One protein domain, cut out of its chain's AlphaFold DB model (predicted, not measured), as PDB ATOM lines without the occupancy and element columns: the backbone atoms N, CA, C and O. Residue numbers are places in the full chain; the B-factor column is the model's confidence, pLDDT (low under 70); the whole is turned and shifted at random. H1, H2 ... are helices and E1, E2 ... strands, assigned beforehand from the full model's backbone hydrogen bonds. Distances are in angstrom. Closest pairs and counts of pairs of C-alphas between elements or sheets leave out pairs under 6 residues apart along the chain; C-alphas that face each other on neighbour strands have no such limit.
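This is residues 290 to 392 and 423 to 453 of the 538 residues of an uncharacterized protein of Deltaproteobacteria bacterium (UniProt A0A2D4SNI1). A small sandwich of two twisted antiparallel sheets, E2 E1 E3 E4 E6 and E5 E7 E8 E9, partly face to face, has a separate hairpin, E10 and E11, far out at one end of the longest axis. The short helix H1, after that hairpin, comes back to graze the larger sheet. The printed part has 134 residues, with eleven named strands followed by one named helix; it is mostly strand, though only 65 residues are in named elements, under half. It is compact, with a radius of gyration of the C-alphas of 16.1 A, and spans 51 by 35 by 30 A.

The larger sheet runs E2 (residues 311 to 313), E1 (299 to 307), E3 (321 to 326), E4 (329 to 334), E6 (351 to 353) and is strongly twisted, its strands' lines turning by 92 degrees from edge to edge. E1 and E3 are antiparallel at 161 degrees, with N 304 and O 323 2.8 A apart. E3 and E4 form a hairpin, with N 324 to O 331 at 2.8 A. E2 and E1 are antiparallel neighbours, with N 305 and O 313 within hydrogen-bond range at 2.8 A, and E4 and E6 are antiparallel neighbours too, with N 332 and O 352 within hydrogen-bond range at 2.8 A. The second sheet runs E5 (339 to 341), E7 (359 to 362), E8 (365 to 371), E9 (382 to 392). In it N 340 and O 361, N 360 and O 367, and N 370 and O 385 are each 2.8 A apart. E7, E8 and E9 form a meander, each strand the antiparallel neighbour of the one before. The two sheets make a sandwich, two sheets face to face: the parts of them that face each other are 10.3 A apart centre to centre, and the best planes of these parts are 15 degrees apart. Between them the closest C-alphas of E4 and E9, Ser 329 and Leu 383, are 7.5 A apart. E10 (433 to 436) and E11 (439 to 442) form a hairpin, with N 434 to O 441 at 2.8 A. H1 (448 to 452) only grazes the larger sheet, with its residues 448 to 449; its one O i to N i+4 pair is within hydrogen-bond range.

E1 begins at C-alpha 299 (6.197, -38.204, -27.034) and is 24.4 A long. E9, the longest strand by residues, is 23.0 A long, bends by 80 degrees at residue 389 and ends at C-alpha 392 (-10.463, -47.741, -55.383). E8 is 19.4 A, E4 16.8 A and E3 16.2 A long. H1 ends at C-alpha 452 (-1.884, -46.331, -34.990).

The C-alphas of Asp 343 and Asp 438, the two farthest apart, are 52.1 A from each other. Residues 393 to 422 are not printed, and C-alphas 392 and 423 are 32.7 A apart across that cut. Of the links that are printed whole, none is long. Mean pLDDT of the printed part is 90.5; residues 373 to 375 are under 70.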
ATOM      1  N   PHE A 290      -5.831 -38.739 -38.420       95.31
ATOM      2  CA  PHE A 290      -4.848 -38.373 -37.402       95.31
ATOM      3  C   PHE A 290      -5.310 -38.856 -36.029       95.31
ATOM      4  O   PHE A 290      -6.468 -38.667 -35.653       95.31
ATOM      5  N   GLN A 291      -4.412 -39.469 -35.260       93.38
ATOM      6  CA  GLN A 291      -4.728 -40.058 -33.963       93.38
ATOM      7  C   GLN A 291      -4.114 -39.279 -32.799       93.38
ATOM      8  O   GLN A 291      -3.037 -38.699 -32.889       93.38
ATOM      9  N   LYS A 292      -4.784 -39.335 -31.651       91.50
ATOM     10  CA  LYS A 292      -4.249 -38.878 -30.371       91.50
ATOM     11  C   LYS A 292      -2.956 -39.627 -30.061       91.50
ATOM     12  O   LYS A 292      -2.885 -40.853 -30.185       91.50
ATOM     13  N   ASN A 293      -1.962 -38.898 -29.575       88.75
ATOM     14  CA  ASN A 293      -0.733 -39.493 -29.073       88.75
ATOM     15  C   ASN A 293      -1.019 -40.312 -27.795       88.75
ATOM     16  O   ASN A 293      -1.217 -39.757 -26.715       88.75
ATOM     17  N   ARG A 294      -1.033 -41.648 -27.918       84.25
ATOM     18  CA  ARG A 294      -1.262 -42.581 -26.795       84.25
ATOM     19  C   ARG A 294      -0.067 -42.704 -25.847       84.25
ATOM     20  O   ARG A 294      -0.203 -43.286 -24.778       84.25
ATOM     21  N   PHE A 295       1.084 -42.166 -26.238       88.56
ATOM     22  CA  PHE A 295       2.341 -42.223 -25.502       88.56
ATOM     23  C   PHE A 295       2.789 -40.815 -25.098       88.56
ATOM     24  O   PHE A 295       3.974 -40.491 -25.135       88.56
ATOM     25  N   SER A 296       1.834 -39.971 -24.691       90.31
ATOM     26  CA  SER A 296       2.059 -38.564 -24.323       90.31
ATOM     27  C   SER A 296       3.073 -38.360 -23.196       90.31
ATOM     28  O   SER A 296       3.612 -37.267 -23.052       90.31
ATOM     29  N   GLN A 297       3.347 -39.403 -22.411       92.06
ATOM     30  CA  GLN A 297       4.381 -39.431 -21.377       92.06
ATOM     31  C   GLN A 297       5.819 -39.460 -21.928       92.06
ATOM     32  O   GLN A 297       6.727 -39.057 -21.219       92.06
ATOM     33  N   TRP A 298       6.032 -39.896 -23.177       93.38
ATOM     34  CA  TRP A 298       7.359 -39.948 -23.822       93.38
ATOM     35  C   TRP A 298       7.445 -39.112 -25.100       93.38
ATOM     36  O   TRP A 298       8.525 -38.680 -25.498       93.38
ATOM     37  N   MET A 299       6.308 -38.898 -25.757       94.38
ATOM     38  CA  MET A 299       6.197 -38.204 -27.034       94.38
ATOM     39  C   MET A 299       5.408 -36.910 -26.846       94.38
ATOM     40  O   MET A 299       4.376 -36.907 -26.177       94.38
ATOM     41  N   GLU A 300       5.833 -35.836 -27.497       95.44
ATOM     42  CA  GLU A 300       5.016 -34.628 -27.657       95.44
ATOM     43  C   GLU A 300       4.018 -34.793 -28.806       95.44
ATOM     44  O   GLU A 300       2.891 -34.293 -28.757       95.44
ATOM     45  N   GLY A 301       4.422 -35.543 -29.831       95.81
ATOM     46  CA  GLY A 301       3.700 -35.612 -31.085       95.81
ATOM     47  C   GLY A 301       4.400 -36.452 -32.142       95.81
ATOM     48  O   GLY A 301       5.303 -37.238 -31.850       95.81
ATOM     49  N   TYR A 302       3.973 -36.281 -33.385       96.69
ATOM     50  CA  TYR A 302       4.587 -36.913 -34.548       96.69
ATOM     51  C   TYR A 302       4.283 -36.114 -35.821       96.69
ATOM     52  O   TYR A 302       3.311 -35.361 -35.887       96.69
ATOM     53  N   ASN A 303       5.108 -36.315 -36.844       97.25
ATOM     54  CA  ASN A 303       4.984 -35.697 -38.157       97.25
ATOM     55  C   ASN A 303       4.547 -36.729 -39.197       97.25
ATOM     56  O   ASN A 303       5.020 -37.861 -39.187       97.25
ATOM     57  N   LEU A 304       3.670 -36.348 -40.111       96.50
ATOM     58  CA  LEU A 304       3.304 -37.139 -41.278       96.50
ATOM     59  C   LEU A 304       3.464 -36.280 -42.517       96.50
ATOM     60  O   LEU A 304       3.171 -35.091 -42.492       96.50
ATOM     61  N   TYR A 305       3.928 -36.874 -43.597       96.31
ATOM     62  CA  TYR A 305       4.333 -36.158 -44.789       96.31
ATOM     63  C   TYR A 305       3.385 -36.475 -45.935       96.31
ATOM     64  O   TYR A 305       3.016 -37.629 -46.145       96.31
ATOM     65  N   LEU A 306       2.967 -35.426 -46.642       95.06
ATOM     66  CA  LEU A 306       2.156 -35.519 -47.850       95.06
ATOM     67  C   LEU A 306       3.075 -35.608 -49.066       95.06
ATOM     68  O   LEU A 306       3.957 -34.763 -49.237       95.06
ATOM     69  N   HIS A 307       2.822 -36.570 -49.942       94.00
ATOM     70  CA  HIS A 307       3.543 -36.764 -51.197       94.00
ATOM     71  C   HIS A 307       2.617 -36.600 -52.406       94.00
ATOM     72  O   HIS A 307       1.402 -36.433 -52.280       94.00
ATOM     73  N   ARG A 308       3.211 -36.652 -53.604       87.69
ATOM     74  CA  ARG A 308       2.463 -36.702 -54.869       87.69
ATOM     75  C   ARG A 308       1.489 -37.889 -54.863       87.69
ATOM     76  O   ARG A 308       1.790 -38.931 -54.291       87.69
ATOM     77  N   GLY A 309       0.328 -37.728 -55.502       85.25
ATOM     78  CA  GLY A 309      -0.697 -38.779 -55.574       85.25
ATOM     79  C   GLY A 309      -1.508 -38.975 -54.287       85.25
ATOM     80  O   GLY A 309      -2.079 -40.049 -54.098       85.25
ATOM     81  N   TYR A 310      -1.560 -37.957 -53.421       87.50
ATOM     82  CA  TYR A 310      -2.303 -37.959 -52.155       87.50
ATOM     83  C   TYR A 310      -1.864 -39.050 -51.164       87.50
ATOM     84  O   TYR A 310      -2.663 -39.579 -50.391       87.50
ATOM     85  N   GLU A 311      -0.583 -39.413 -51.163       91.31
ATOM     86  CA  GLU A 311      -0.058 -40.336 -50.161       91.31
ATOM     87  C   GLU A 311       0.366 -39.580 -48.898       91.31
ATOM     88  O   GLU A 311       1.107 -38.601 -48.972       91.31
ATOM     89  N   VAL A 312      -0.082 -40.058 -47.734       93.31
ATOM     90  CA  VAL A 312       0.340 -39.555 -46.422       93.31
ATOM     91  C   VAL A 312       1.053 -40.671 -45.669       93.31
ATOM     92  O   VAL A 312       0.448 -41.709 -45.379       93.31
ATOM     93  N   ASN A 313       2.335 -40.471 -45.360       93.31
ATOM     94  CA  ASN A 313       3.175 -41.477 -44.709       93.31
ATOM     95  C   ASN A 313       4.224 -40.832 -43.766       93.31
ATOM     96  O   ASN A 313       4.124 -39.655 -43.422       93.31
ATOM     97  N   THR A 314       5.186 -41.605 -43.255       94.25
ATOM     98  CA  THR A 314       6.216 -41.142 -42.302       94.25
ATOM     99  C   THR A 314       7.519 -40.690 -42.962       94.25
ATOM    100  O   THR A 314       8.390 -40.176 -42.266       94.25
ATOM    101  N   ASN A 315       7.676 -40.876 -44.273       93.50
ATOM    102  CA  ASN A 315       8.904 -40.573 -44.995       93.50
ATOM    103  C   ASN A 315       9.001 -39.071 -45.297       93.50
ATOM    104  O   ASN A 315       8.131 -38.489 -45.927       93.50
ATOM    105  N   LYS A 316      10.096 -38.431 -44.891       94.50
ATOM    106  CA  LYS A 316      10.323 -37.005 -45.160       94.50
ATOM    107  C   LYS A 316      10.791 -36.728 -46.594       94.50
ATOM    108  O   LYS A 316      10.657 -35.605 -47.088       94.50
ATOM    109  N   GLU A 317      11.381 -37.709 -47.269       93.69
ATOM    110  CA  GLU A 317      11.995 -37.505 -48.577       93.69
ATOM    111  C   GLU A 317      10.965 -37.130 -49.643       93.69
ATOM    112  O   GLU A 317       9.925 -37.765 -49.797       93.69
ATOM    113  N   LYS A 318      11.265 -36.079 -50.417       93.12
ATOM    114  CA  LYS A 318      10.398 -35.561 -51.493       93.12
ATOM    115  C   LYS A 318       8.984 -35.156 -51.035       93.12
ATOM    116  O   LYS A 318       8.111 -34.982 -51.884       93.12
ATOM    117  N   ALA A 319       8.764 -34.967 -49.735       95.00
ATOM    118  CA  ALA A 319       7.498 -34.484 -49.205       95.00
ATOM    119  C   ALA A 319       7.139 -33.098 -49.776       95.00
ATOM    120  O   ALA A 319       8.003 -32.238 -49.983       95.00
ATOM    121  N   LEU A 320       5.851 -32.900 -50.038       94.00
ATOM    122  CA  LEU A 320       5.258 -31.638 -50.481       94.00
ATOM    123  C   LEU A 320       4.839 -30.780 -49.284       94.00
ATOM    124  O   LEU A 320       4.991 -29.561 -49.301       94.00
ATOM    125  N   ALA A 321       4.346 -31.428 -48.230       95.81
ATOM    126  CA  ALA A 321       3.912 -30.788 -46.998       95.81
ATOM    127  C   ALA A 321       4.085 -31.730 -45.801       95.81
ATOM    128  O   ALA A 321       4.321 -32.930 -45.966       95.81
ATOM    129  N   VAL A 322       3.960 -31.184 -44.594       97.38
ATOM    130  CA  VAL A 322       3.981 -31.936 -43.339       97.38
ATOM    131  C   VAL A 322       2.767 -31.583 -42.482       97.38
ATOM    132  O   VAL A 322       2.431 -30.412 -42.303       97.38
ATOM    133  N   PHE A 323       2.131 -32.616 -41.943       97.75
ATOM    134  CA  PHE A 323       1.151 -32.551 -40.872       97.75
ATOM    135  C   PHE A 323       1.844 -32.874 -39.554       97.75
ATOM    136  O   PHE A 323       2.369 -33.976 -39.378       97.75
ATOM    137  N   ARG A 324       1.829 -31.940 -38.612       97.75
ATOM    138  CA  ARG A 324       2.398 -32.120 -37.279       97.75
ATOM    139  C   ARG A 324       1.276 -32.280 -36.271       97.75
ATOM    140  O   ARG A 324       0.473 -31.376 -36.074       97.75
ATOM    141  N   VAL A 325       1.212 -33.436 -35.628       96.38
ATOM    142  CA  VAL A 325       0.244 -33.711 -34.564       96.38
ATOM    143  C   VAL A 325       0.921 -33.450 -33.232       96.38
ATOM    144  O   VAL A 325       1.897 -34.124 -32.913       96.38
ATOM    145  N   GLN A 326       0.409 -32.498 -32.455       94.88
ATOM    146  CA  GLN A 326       0.944 -32.147 -31.139       94.88
ATOM    147  C   GLN A 326      -0.208 -31.954 -30.149       94.88
ATOM    148  O   GLN A 326      -1.065 -31.088 -30.321       94.88
ATOM    149  N   GLY A 327      -0.237 -32.777 -29.098       90.56
ATOM    150  CA  GLY A 327      -1.357 -32.796 -28.156       90.56
ATOM    151  C   GLY A 327      -2.686 -33.137 -28.846       90.56
ATOM    152  O   GLY A 327      -2.845 -34.239 -29.373       90.56
ATOM    153  N   ALA A 328      -3.637 -32.201 -28.810       90.81
ATOM    154  CA  ALA A 328      -4.938 -32.313 -29.478       90.81
ATOM    155  C   ALA A 328      -5.028 -31.514 -30.791       90.81
ATOM    156  O   ALA A 328      -6.051 -31.583 -31.470       90.81
ATOM    157  N   SER A 329      -3.972 -30.781 -31.147       94.12
ATOM    158  CA  SER A 329      -3.933 -29.930 -32.333       94.12
ATOM    159  C   SER A 329      -3.183 -30.608 -33.473       94.12
ATOM    160  O   SER A 329      -2.262 -31.409 -33.271       94.12
ATOM    161  N   ILE A 330      -3.590 -30.267 -34.692       97.06
ATOM    162  CA  ILE A 330      -2.943 -30.697 -35.926       97.06
ATOM    163  C   ILE A 330      -2.516 -29.437 -36.653       97.06
ATOM    164  O   ILE A 330      -3.323 -28.543 -36.885       97.06
ATOM    165  N   TYR A 331      -1.245 -29.375 -37.001       97.69
ATOM    166  CA  TYR A 331      -0.652 -28.272 -37.726       97.69
ATOM    167  C   TYR A 331      -0.278 -28.725 -39.128       97.69
ATOM    168  O   TYR A 331       0.067 -29.886 -39.345       97.69
ATOM    169  N   PHE A 332      -0.329 -27.803 -40.077       97.62
ATOM    170  CA  PHE A 332       0.054 -28.012 -41.458       97.62
ATOM    171  C   PHE A 332       1.125 -27.010 -41.855       97.62
ATOM    172  O   PHE A 332       1.034 -25.820 -41.551       97.62
ATOM    173  N   LYS A 333       2.137 -27.495 -42.565       96.69
ATOM    174  CA  LYS A 333       3.212 -26.677 -43.112       96.69
ATOM    175  C   LYS A 333       3.513 -27.146 -44.524       96.69
ATOM    176  O   LYS A 333       3.872 -28.307 -44.733       96.69
ATOM    177  N   SER A 334       3.427 -26.231 -45.485       94.38
ATOM    178  CA  SER A 334       3.902 -26.507 -46.837       94.38
ATOM    179  C   SER A 334       5.431 -26.478 -46.884       94.38
ATOM    180  O   SER A 334       6.076 -25.562 -46.361       94.38
ATOM    181  N   LEU A 335       6.005 -27.498 -47.524       93.62
ATOM    182  CA  LEU A 335       7.436 -27.594 -47.807       93.62
ATOM    183  C   LEU A 335       7.763 -27.088 -49.219       93.62
ATOM    184  O   LEU A 335       8.939 -26.909 -49.536       93.62
ATOM    185  N   ARG A 336       6.747 -26.859 -50.068       88.44
ATOM    186  CA  ARG A 336       6.899 -26.400 -51.454       88.44
ATOM    187  C   ARG A 336       5.823 -25.373 -51.833       88.44
ATOM    188  O   ARG A 336       4.637 -25.705 -51.798       88.44
ATOM    189  N   PRO A 337       6.197 -24.145 -52.226       81.81
ATOM    190  CA  PRO A 337       5.243 -23.190 -52.779       81.81
ATOM    191  C   PRO A 337       4.819 -23.573 -54.218       81.81
ATOM    192  O   PRO A 337       5.561 -24.289 -54.893       81.81
ATOM    193  N   PRO A 338       3.669 -23.072 -54.710       87.06
ATOM    194  CA  PRO A 338       2.652 -22.345 -53.953       87.06
ATOM    195  C   PRO A 338       1.787 -23.297 -53.109       87.06
ATOM    196  O   PRO A 338       1.571 -24.460 -53.459       87.06
ATOM    197  N   CYS A 339       1.292 -22.787 -51.982       92.00
ATOM    198  CA  CYS A 339       0.294 -23.463 -51.169       92.00
ATOM    199  C   CYS A 339      -0.773 -22.463 -50.733       92.00
ATOM    200  O   CYS A 339      -0.447 -21.360 -50.294       92.00
ATOM    201  N   PHE A 340      -2.027 -22.870 -50.856       91.06
ATOM    202  CA  PHE A 340      -3.195 -22.108 -50.457       91.06
ATOM    203  C   PHE A 340      -3.916 -22.871 -49.352       91.06
ATOM    204  O   PHE A 340      -4.058 -24.093 -49.429       91.06
ATOM    205  N   VAL A 341      -4.335 -22.152 -48.320       93.12
ATOM    206  CA  VAL A 341      -5.249 -22.647 -47.294       93.12
ATOM    207  C   VAL A 341      -6.464 -21.739 -47.354       93.12
ATOM    208  O   VAL A 341      -6.345 -20.533 -47.128       93.12
ATOM    209  N   ASP A 342      -7.593 -22.317 -47.743       91.06
ATOM    210  CA  ASP A 342      -8.762 -21.612 -48.253       91.06
ATOM    211  C   ASP A 342      -8.327 -20.640 -49.369       91.06
ATOM    212  O   ASP A 342      -7.642 -21.049 -50.310       91.06
ATOM    213  N   ASP A 343      -8.638 -19.352 -49.237       85.38
ATOM    214  CA  ASP A 343      -8.252 -18.313 -50.199       85.38
ATOM    215  C   ASP A 343      -6.922 -17.614 -49.843       85.38
ATOM    216  O   ASP A 343      -6.536 -16.627 -50.473       85.38
ATOM    217  N   MET A 344      -6.199 -18.087 -48.818       87.19
ATOM    218  CA  MET A 344      -4.966 -17.452 -48.341       87.19
ATOM    219  C   MET A 344      -3.714 -18.192 -48.809       87.19
ATOM    220  O   MET A 344      -3.566 -19.397 -48.607       87.19
ATOM    221  N   ILE A 345      -2.744 -17.451 -49.349       90.25
ATOM    222  CA  ILE A 345      -1.419 -17.997 -49.667       90.25
ATOM    223  C   ILE A 345      -0.666 -18.277 -48.362       90.25
ATOM    224  O   ILE A 345      -0.345 -17.365 -47.591       90.25
ATOM    225  N   LEU A 346      -0.321 -19.542 -48.137       90.50
ATOM    226  CA  LEU A 346       0.560 -19.948 -47.054       90.50
ATOM    227  C   LEU A 346       2.012 -19.782 -47.508       90.50
ATOM    228  O   LEU A 346       2.501 -20.505 -48.378       90.50
ATOM    229  N   ALA A 347       2.714 -18.821 -46.904       83.69
ATOM    230  CA  ALA A 347       4.138 -18.618 -47.151       83.69
ATOM    231  C   ALA A 347       4.929 -19.916 -46.908       83.69
ATOM    232  O   ALA A 347       4.647 -20.664 -45.967       83.69
ATOM    233  N   ALA A 348       5.942 -20.170 -47.741       78.56
ATOM    234  CA  ALA A 348       6.780 -21.356 -47.609       78.56
ATOM    235  C   ALA A 348       7.353 -21.458 -46.186       78.56
ATOM    236  O   ALA A 348       7.795 -20.470 -45.604       78.56
ATOM    237  N   ASN A 349       7.340 -22.668 -45.628       82.88
ATOM    238  CA  ASN A 349       7.746 -22.973 -44.259       82.88
ATOM    239  C   ASN A 349       6.917 -22.357 -43.116       82.88
ATOM    240  O   ASN A 349       7.206 -22.671 -41.956       82.88
ATOM    241  N   LYS A 350       5.891 -21.547 -43.398       92.81
ATOM    242  CA  LYS A 350       4.949 -21.107 -42.370       92.81
ATOM    243  C   LYS A 350       4.043 -22.274 -41.987       92.81
ATOM    244  O   LYS A 350       3.570 -23.019 -42.841       92.81
ATOM    245  N   GLU A 351       3.835 -22.428 -40.689       95.31
ATOM    246  CA  GLU A 351       2.933 -23.426 -40.133       95.31
ATOM    247  C   GLU A 351       1.609 -22.767 -39.729       95.31
ATOM    248  O   GLU A 351       1.592 -21.627 -39.260       95.31
ATOM    249  N   ILE A 352       0.505 -23.481 -39.929       96.62
ATOM    250  CA  ILE A 352      -0.843 -23.080 -39.528       96.62
ATOM    251  C   ILE A 352      -1.515 -24.223 -38.766       96.62
ATOM    252  O   ILE A 352      -1.325 -25.391 -39.093       96.62
ATOM    253  N   GLU A 353      -2.298 -23.903 -37.740       97.19
ATOM    254  CA  GLU A 353      -3.138 -24.894 -37.067       97.19
ATOM    255  C   GLU A 353      -4.387 -25.182 -37.908       97.19
ATOM    256  O   GLU A 353      -5.127 -24.264 -38.264       97.19
ATOM    257  N   LEU A 354      -4.644 -26.456 -38.200       96.62
ATOM    258  CA  LEU A 354      -5.798 -26.878 -38.981       96.62
ATOM    259  C   LEU A 354      -7.085 -26.818 -38.156       96.62
ATOM    260  O   LEU A 354      -7.172 -27.354 -37.047       96.62
ATOM    261  N   LYS A 355      -8.113 -26.196 -38.732       94.88
ATOM    262  CA  LYS A 355      -9.462 -26.078 -38.170       94.88
ATOM    263  C   LYS A 355     -10.469 -26.776 -39.072       94.88
ATOM    264  O   LYS A 355     -10.238 -26.963 -40.262       94.88
ATOM    265  N   ASN A 356     -11.588 -27.186 -38.480       95.00
ATOM    266  CA  ASN A 356     -12.619 -27.932 -39.189       95.00
ATOM    267  C   ASN A 356     -13.100 -27.192 -40.446       95.00
ATOM    268  O   ASN A 356     -13.510 -26.040 -40.343       95.00
ATOM    269  N   GLY A 357     -13.112 -27.879 -41.586       92.25
ATOM    270  CA  GLY A 357     -13.637 -27.362 -42.849       92.25
ATOM    271  C   GLY A 357     -12.617 -26.641 -43.731       92.25
ATOM    272  O   GLY A 357     -12.985 -26.267 -44.839       92.25
ATOM    273  N   MET A 358     -11.365 -26.482 -43.286       95.88
ATOM    274  CA  MET A 358     -10.314 -25.853 -44.096       95.88
ATOM    275  C   MET A 358     -10.055 -26.632 -45.390       95.88
ATOM    276  O   MET A 358      -9.873 -27.854 -45.359       95.88
ATOM    277  N   GLN A 359      -9.987 -25.917 -46.509       95.81
ATOM    278  CA  GLN A 359      -9.537 -26.415 -47.807       95.81
ATOM    279  C   GLN A 359      -8.052 -26.117 -47.978       95.81
ATOM    280  O   GLN A 359      -7.566 -25.066 -47.579       95.81
ATOM    281  N   ILE A 360      -7.296 -27.043 -48.550       94.94
ATOM    282  CA  ILE A 360      -5.851 -26.901 -48.710       94.94
ATOM    283  C   ILE A 360      -5.493 -27.307 -50.132       94.94
ATOM    284  O   ILE A 360      -5.765 -28.430 -50.550       94.94
ATOM    285  N   ASN A 361      -4.848 -26.401 -50.862       91.38
ATOM    286  CA  ASN A 361      -4.213 -26.689 -52.139       91.38
ATOM    287  C   ASN A 361      -2.696 -26.609 -51.961       91.38
ATOM    288  O   ASN A 361      -2.143 -25.530 -51.753       91.38
ATOM    289  N   SER A 362      -2.007 -27.745 -52.020       89.94
ATOM    290  CA  SER A 362      -0.549 -27.799 -51.891       89.94
ATOM    291  C   SER A 362       0.062 -28.411 -53.139       89.94
ATOM    292  O   SER A 362      -0.073 -29.613 -53.367       89.94
ATOM    293  N   SER A 363       0.774 -27.598 -53.926       84.44
ATOM    294  CA  SER A 363       1.398 -28.046 -55.179       84.44
ATOM    295  C   SER A 363       0.402 -28.719 -56.146       84.44
ATOM    296  O   SER A 363       0.722 -29.748 -56.738       84.44
ATOM    297  N   GLY A 364      -0.813 -28.169 -56.262       83.25
ATOM    298  CA  GLY A 364      -1.873 -28.674 -57.145       83.25
ATOM    299  C   GLY A 364      -2.735 -29.792 -56.548       83.25
ATOM    300  O   GLY A 364      -3.716 -30.190 -57.169       83.25
ATOM    301  N   LEU A 365      -2.408 -30.294 -55.353       86.38
ATOM    302  CA  LEU A 365      -3.230 -31.279 -54.647       86.38
ATOM    303  C   LEU A 365      -4.263 -30.563 -53.781       86.38
ATOM    304  O   LEU A 365      -3.877 -29.902 -52.815       86.38
ATOM    305  N   LEU A 366      -5.546 -30.725 -54.104       90.69
ATOM    306  CA  LEU A 366      -6.662 -30.145 -53.358       90.69
ATOM    307  C   LEU A 366      -7.250 -31.173 -52.384       90.69
ATOM    308  O   LEU A 366      -7.658 -32.259 -52.788       90.69
ATOM    309  N   PHE A 367      -7.302 -30.833 -51.100       92.31
ATOM    310  CA  PHE A 367      -7.876 -31.681 -50.057       92.31
ATOM    311  C   PHE A 367      -8.486 -30.846 -48.935       92.31
ATOM    312  O   PHE A 367      -8.078 -29.713 -48.694       92.31
ATOM    313  N   SER A 368      -9.437 -31.427 -48.207       94.50
ATOM    314  CA  SER A 368     -10.091 -30.770 -47.075       94.50
ATOM    315  C   SER A 368      -9.692 -31.406 -45.752       94.50
ATOM    316  O   SER A 368      -9.505 -32.622 -45.659       94.50
ATOM    317  N   PHE A 369      -9.581 -30.594 -44.705       96.81
ATOM    318  CA  PHE A 369      -9.388 -31.064 -43.342       96.81
ATOM    319  C   PHE A 369     -10.693 -30.982 -42.549       96.81
ATOM    320  O   PHE A 369     -11.360 -29.949 -42.499       96.81
ATOM    321  N   HIS A 370     -11.028 -32.069 -41.861       94.38
ATOM    322  CA  HIS A 370     -12.183 -32.148 -40.979       94.38
ATOM    323  C   HIS A 370     -11.706 -32.506 -39.578       94.38
ATOM    324  O   HIS A 370     -11.144 -33.578 -39.349       94.38
ATOM    325  N   ALA A 371     -11.943 -31.615 -38.617       92.94
ATOM    326  CA  ALA A 371     -11.754 -31.973 -37.220       92.94
ATOM    327  C   ALA A 371     -12.900 -32.903 -36.826       92.94
ATOM    328  O   ALA A 371     -14.036 -32.692 -37.244       92.94
ATOM    329  N   HIS A 372     -12.637 -33.933 -36.027       87.00
ATOM    330  CA  HIS A 372     -13.706 -34.856 -35.657       87.00
ATOM    331  C   HIS A 372     -14.458 -34.367 -34.415       87.00
ATOM    332  O   HIS A 372     -13.903 -34.434 -33.315       87.00
ATOM    333  N   PRO A 373     -15.741 -33.969 -34.538       59.12
ATOM    334  CA  PRO A 373     -16.552 -33.567 -33.388       59.12
ATOM    335  C   PRO A 373     -16.972 -34.766 -32.520       59.12
ATOM    336  O   PRO A 373     -17.384 -34.594 -31.376       59.12
ATOM    337  N   PHE A 374     -16.826 -36.001 -33.017       63.25
ATOM    338  CA  PHE A 374     -17.256 -37.243 -32.355       63.25
ATOM    339  C   PHE A 374     -16.355 -37.699 -31.193       63.25
ATOM    340  O   PHE A 374     -16.332 -38.881 -30.844       63.25
ATOM    341  N   ALA A 375     -15.634 -36.773 -30.553       62.88
ATOM    342  CA  ALA A 375     -14.776 -37.045 -29.399       62.88
ATOM    343  C   ALA A 375     -15.518 -37.699 -28.214       62.88
ATOM    344  O   ALA A 375     -14.873 -38.241 -27.318       62.88
ATOM    345  N   THR A 376     -16.853 -37.676 -28.223       70.44
ATOM    346  CA  THR A 376     -17.733 -38.291 -27.222       70.44
ATOM    347  C   THR A 376     -17.859 -39.813 -27.351       70.44
ATOM    348  O   THR A 376     -18.287 -40.467 -26.400       70.44
ATOM    349  N   GLN A 377     -17.474 -40.414 -28.483       80.38
ATOM    350  CA  GLN A 377     -17.523 -41.867 -28.648       80.38
ATOM    351  C   GLN A 377     -16.486 -42.564 -27.757       80.38
ATOM    352  O   GLN A 377     -15.321 -42.163 -27.660       80.38
ATOM    353  N   LYS A 378     -16.890 -43.665 -27.114       79.56
ATOM    354  CA  LYS A 378     -15.997 -44.438 -26.243       79.56
ATOM    355  C   LYS A 378     -14.781 -44.926 -27.037       79.56
ATOM    356  O   LYS A 378     -14.926 -45.554 -28.083       79.56
ATOM    357  N   ASN A 379     -13.586 -44.684 -26.497       84.75
ATOM    358  CA  ASN A 379     -12.297 -45.026 -27.110       84.75
ATOM    359  C   ASN A 379     -12.012 -44.335 -28.457       84.75
ATOM    360  O   ASN A 379     -11.194 -44.847 -29.218       84.75
ATOM    361  N   TRP A 380     -12.648 -43.194 -28.756       90.62
ATOM    362  CA  TRP A 380     -12.397 -42.425 -29.979       90.62
ATOM    363  C   TRP A 380     -10.936 -41.949 -30.068       90.62
ATOM    364  O   TRP A 380     -10.518 -41.086 -29.276       90.62
ATOM    365  N   PRO A 381     -10.139 -42.486 -31.016       91.12
ATOM    366  CA  PRO A 381      -8.717 -42.186 -31.081       91.12
ATOM    367  C   PRO A 381      -8.410 -40.998 -31.996       91.12
ATOM    368  O   PRO A 381      -7.287 -40.513 -31.953       91.12
ATOM    369  N   TYR A 382      -9.359 -40.541 -32.813       94.25
ATOM    370  CA  TYR A 382      -9.096 -39.599 -33.899       94.25
ATOM    371  C   TYR A 382      -9.207 -38.139 -33.456       94.25
ATOM    372  O   TYR A 382     -10.081 -37.785 -32.663       94.25
ATOM    373  N   LEU A 383      -8.310 -37.302 -33.974       94.31
ATOM    374  CA  LEU A 383      -8.305 -35.844 -33.801       94.31
ATOM    375  C   LEU A 383      -8.955 -35.145 -35.003       94.31
ATOM    376  O   LEU A 383      -9.745 -34.219 -34.845       94.31
ATOM    377  N   GLY A 384      -8.675 -35.642 -36.204       95.19
ATOM    378  CA  GLY A 384      -9.217 -35.140 -37.458       95.19
ATOM    379  C   GLY A 384      -8.879 -36.079 -38.608       95.19
ATOM    380  O   GLY A 384      -8.159 -37.066 -38.421       95.19
ATOM    381  N   GLU A 385      -9.371 -35.748 -39.789       95.56
ATOM    382  CA  GLU A 385      -9.072 -36.427 -41.045       95.56
ATOM    383  C   GLU A 385      -8.758 -35.413 -42.142       95.56
ATOM    384  O   GLU A 385      -9.287 -34.303 -42.143       95.56
ATOM    385  N   VAL A 386      -7.922 -35.814 -43.097       96.50
ATOM    386  CA  VAL A 386      -7.868 -35.167 -44.412       96.50
ATOM    387  C   VAL A 386      -8.616 -36.018 -45.424       96.50
ATOM    388  O   VAL A 386      -8.420 -37.235 -45.473       96.50
ATOM    389  N   ARG A 387      -9.467 -35.385 -46.233       94.38
ATOM    390  CA  ARG A 387     -10.141 -36.019 -47.366       94.38
ATOM    391  C   ARG A 387      -9.307 -35.848 -48.606       94.38
ATOM    392  O   ARG A 387      -8.951 -34.739 -48.976       94.38
ATOM    393  N   LEU A 388      -8.978 -36.975 -49.200       87.81
ATOM    394  CA  LEU A 388      -8.041 -37.081 -50.299       87.81
ATOM    395  C   LEU A 388      -8.793 -37.602 -51.516       87.81
ATOM    396  O   LEU A 388      -9.855 -38.215 -51.368       87.81
ATOM    397  N   GLU A 389      -8.234 -37.399 -52.705       82.94
ATOM    398  CA  GLU A 389      -8.820 -37.973 -53.911       82.94
ATOM    399  C   GLU A 389      -8.955 -39.503 -53.753       82.94
ATOM    400  O   GLU A 389      -7.973 -40.184 -53.421       82.94
ATOM    401  N   PRO A 390     -10.169 -40.061 -53.915       84.50
ATOM    402  CA  PRO A 390     -10.436 -41.437 -53.545       84.50
ATOM    403  C   PRO A 390      -9.715 -42.423 -54.464       84.50
ATOM    404  O   PRO A 390      -9.702 -42.297 -55.687       84.50
ATOM    405  N   THR A 391      -9.162 -43.482 -53.873       84.19
ATOM    406  CA  THR A 391      -8.499 -44.560 -54.620       84.19
ATOM    407  C   THR A 391      -9.222 -45.878 -54.382       84.19
ATOM    408  O   THR A 391      -9.542 -46.223 -53.249       84.19
ATOM    409  N   SER A 392      -9.538 -46.604 -55.454       86.94
ATOM    410  CA  SER A 392     -10.463 -47.741 -55.383       86.94
ATOM    411  C   SER A 392      -9.746 -49.083 -55.299       86.94
ATOM    412  O   SER A 392      -8.838 -49.362 -56.079       86.94
ATOM    413  N   VAL A 423       8.145 -36.957 -32.501       95.62
ATOM    414  CA  VAL A 423       8.657 -35.857 -31.679       95.62
ATOM    415  C   VAL A 423       8.720 -36.337 -30.230       95.62
ATOM    416  O   VAL A 423       7.705 -36.381 -29.527       95.62
ATOM    417  N   TRP A 424       9.908 -36.761 -29.803       95.88
ATOM    418  CA  TRP A 424      10.185 -37.177 -28.426       95.88
ATOM    419  C   TRP A 424      10.242 -35.968 -27.495       95.88
ATOM    420  O   TRP A 424      10.737 -34.915 -27.890       95.88
ATOM    421  N   ARG A 425       9.797 -36.132 -26.245       95.56
ATOM    422  CA  ARG A 425      10.032 -35.103 -25.226       95.56
ATOM    423  C   ARG A 425      11.536 -34.956 -24.951       95.56
ATOM    424  O   ARG A 425      12.245 -35.971 -25.033       95.56
ATOM    425  N   PRO A 426      12.022 -33.751 -24.596       95.94
ATOM    426  CA  PRO A 426      13.448 -33.466 -24.420       95.94
ATOM    427  C   PRO A 426      14.188 -34.478 -23.538       95.94
ATOM    428  O   PRO A 426      15.251 -34.966 -23.916       95.94
ATOM    429  N   GLU A 427      13.589 -34.870 -22.412       95.56
ATOM    430  CA  GLU A 427      14.160 -35.802 -21.435       95.56
ATOM    431  C   GLU A 427      14.380 -37.218 -21.987       95.56
ATOM    432  O   GLU A 427      15.229 -37.960 -21.485       95.56
ATOM    433  N   PHE A 428      13.654 -37.596 -23.042       94.44
ATOM    434  CA  PHE A 428      13.789 -38.902 -23.671       94.44
ATOM    435  C   PHE A 428      14.650 -38.866 -24.922       94.44
ATOM    436  O   PHE A 428      15.061 -39.942 -25.325       94.44
ATOM    437  N   VAL A 429      14.959 -37.718 -25.545       92.50
ATOM    438  CA  VAL A 429      15.637 -37.638 -26.863       92.50
ATOM    439  C   VAL A 429      16.883 -38.529 -26.941       92.50
ATOM    440  O   VAL A 429      16.963 -39.355 -27.848       92.50
ATOM    441  N   GLN A 430      17.778 -38.442 -25.954       92.88
ATOM    442  CA  GLN A 430      19.045 -39.189 -25.917       92.88
ATOM    443  C   GLN A 430      18.920 -40.628 -25.381       92.88
ATOM    444  O   GLN A 430      19.886 -41.382 -25.401       92.88
ATOM    445  N   GLN A 431      17.746 -41.035 -24.891       92.12
ATOM    446  CA  GLN A 431      17.541 -42.386 -24.367       92.12
ATOM    447  C   GLN A 431      17.251 -43.369 -25.505       92.12
ATOM    448  O   GLN A 431      16.367 -43.126 -26.327       92.12
ATOM    449  N   GLU A 432      17.927 -44.516 -25.528       92.56
ATOM    450  CA  GLU A 432      17.644 -45.592 -26.493       92.56
ATOM    451  C   GLU A 432      16.440 -46.456 -26.093       92.56
ATOM    452  O   GLU A 432      15.794 -47.088 -26.935       92.56
ATOM    453  N   ARG A 433      16.135 -46.499 -24.792       93.38
ATOM    454  CA  ARG A 433      15.079 -47.326 -24.205       93.38
ATOM    455  C   ARG A 433      14.133 -46.460 -23.388       93.38
ATOM    456  O   ARG A 433      14.575 -45.568 -22.676       93.38
ATOM    457  N   LEU A 434      12.841 -46.748 -23.482       91.25
ATOM    458  CA  LEU A 434      11.794 -46.071 -22.728       91.25
ATOM    459  C   LEU A 434      11.368 -46.931 -21.533       91.25
ATOM    460  O   LEU A 434      11.190 -48.146 -21.700       91.25
ATOM    461  N   PRO A 435      11.182 -46.331 -20.347       90.06
ATOM    462  CA  PRO A 435      10.739 -47.052 -19.162       90.06
ATOM    463  C   PRO A 435       9.256 -47.429 -19.283       90.06
ATOM    464  O   PRO A 435       8.408 -46.559 -19.442       90.06
ATOM    465  N   PHE A 436       8.934 -48.716 -19.185       85.38
ATOM    466  CA  PHE A 436       7.579 -49.252 -19.011       85.38
ATOM    467  C   PHE A 436       7.419 -49.781 -17.574       85.38
ATOM    468  O   PHE A 436       8.411 -49.980 -16.882       85.38
ATOM    469  N   ARG A 437       6.177 -50.011 -17.113       80.94
ATOM    470  CA  ARG A 437       5.884 -50.384 -15.709       80.94
ATOM    471  C   ARG A 437       6.782 -51.499 -15.156       80.94
ATOM    472  O   ARG A 437       7.313 -51.328 -14.069       80.94
ATOM    473  N   ASP A 438       6.986 -52.564 -15.930       83.19
ATOM    474  CA  ASP A 438       7.733 -53.756 -15.497       83.19
ATOM    475  C   ASP A 438       8.895 -54.109 -16.447       83.19
ATOM    476  O   ASP A 438       9.465 -55.197 -16.386       83.19
ATOM    477  N   SER A 439       9.220 -53.229 -17.400       88.19
ATOM    478  CA  SER A 439      10.244 -53.494 -18.416       88.19
ATOM    479  C   SER A 439      10.735 -52.207 -19.074       88.19
ATOM    480  O   SER A 439      10.296 -51.108 -18.756       88.19
ATOM    481  N   SER A 440      11.661 -52.320 -20.021       88.62
ATOM    482  CA  SER A 440      12.022 -51.214 -20.907       88.62
ATOM    483  C   SER A 440      11.856 -51.643 -22.355       88.62
ATOM    484  O   SER A 440      12.152 -52.787 -22.706       88.62
ATOM    485  N   VAL A 441      11.403 -50.727 -23.204       88.81
ATOM    486  CA  VAL A 441      11.177 -50.976 -24.633       88.81
ATOM    487  C   VAL A 441      12.142 -50.118 -25.436       88.81
ATOM    488  O   VAL A 441      12.283 -48.929 -25.164       88.81
ATOM    489  N   SER A 442      12.829 -50.702 -26.418       90.62
ATOM    490  CA  SER A 442      13.722 -49.928 -27.287       90.62
ATOM    491  C   SER A 442      12.920 -48.983 -28.180       90.62
ATOM    492  O   SER A 442      11.920 -49.394 -28.775       90.62
ATOM    493  N   LYS A 443      13.371 -47.734 -28.332       90.56
ATOM    494  CA  LYS A 443      12.730 -46.762 -29.226       90.56
ATOM    495  C   LYS A 443      12.648 -47.239 -30.668       90.56
ATOM    496  O   LYS A 443      11.667 -46.933 -31.335       90.56
ATOM    497  N   SER A 444      13.636 -47.996 -31.146       88.31
ATOM    498  CA  SER A 444      13.649 -48.530 -32.516       88.31
ATOM    499  C   SER A 444      12.503 -49.509 -32.791       88.31
ATOM    500  O   SER A 444      12.157 -49.744 -33.942       88.31
ATOM    501  N   SER A 445      11.869 -50.052 -31.745       86.25
ATOM    502  CA  SER A 445      10.678 -50.904 -31.868       86.25
ATOM    503  C   SER A 445       9.355 -50.124 -31.905       86.25
ATOM    504  O   SER A 445       8.293 -50.697 -32.161       86.25
ATOM    505  N   ILE A 446       9.397 -48.814 -31.643       88.19
ATOM    506  CA  ILE A 446       8.228 -47.936 -31.607       88.19
ATOM    507  C   ILE A 446       8.213 -47.117 -32.887       88.19
ATOM    508  O   ILE A 446       9.060 -46.253 -33.076       88.19
ATOM    509  N   SER A 447       7.214 -47.347 -33.734       90.25
ATOM    510  CA  SER A 447       6.982 -46.561 -34.939       90.25
ATOM    511  C   SER A 447       5.586 -45.962 -34.908       90.25
ATOM    512  O   SER A 447       4.669 -46.482 -34.270       90.25
ATOM    513  N   THR A 448       5.389 -44.881 -35.650       88.75
ATOM    514  CA  THR A 448       4.085 -44.211 -35.750       88.75
ATOM    515  C   THR A 448       2.978 -45.177 -36.198       88.75
ATOM    516  O   THR A 448       1.862 -45.142 -35.675       88.75
ATOM    517  N   TYR A 449       3.295 -46.125 -37.084       87.00
ATOM    518  CA  TYR A 449       2.340 -47.141 -37.525       87.00
ATOM    519  C   TYR A 449       2.068 -48.228 -36.488       87.00
ATOM    520  O   TYR A 449       0.919 -48.649 -36.367       87.00
ATOM    521  N   SER A 450       3.058 -48.662 -35.698       83.31
ATOM    522  CA  SER A 450       2.817 -49.663 -34.644       83.31
ATOM    523  C   SER A 450       1.910 -49.130 -33.522       83.31
ATOM    524  O   SER A 450       1.212 -49.902 -32.850       83.31
ATOM    525  N   ILE A 451       1.861 -47.800 -33.378       82.75
ATOM    526  CA  ILE A 451       0.957 -47.068 -32.485       82.75
ATOM    527  C   ILE A 451      -0.465 -46.996 -33.065       82.75
ATOM    528  O   ILE A 451      -1.432 -47.247 -32.343       82.75
ATOM    529  N   MET A 452      -0.598 -46.662 -34.353       83.69
ATOM    530  CA  MET A 452      -1.884 -46.331 -34.990       83.69
ATOM    531  C   MET A 452      -2.621 -47.518 -35.612       83.69
ATOM    532  O   MET A 452      -3.843 -47.464 -35.782       83.69
ATOM    533  N   VAL A 453      -1.892 -48.569 -35.992       90.69
ATOM    534  CA  VAL A 453      -2.378 -49.634 -36.867       90.69
ATOM    535  C   VAL A 453      -2.011 -51.015 -36.312       90.69
ATOM    536  O   VAL A 453      -0.851 -51.316 -36.029       90.69
TER     537      VAL A 453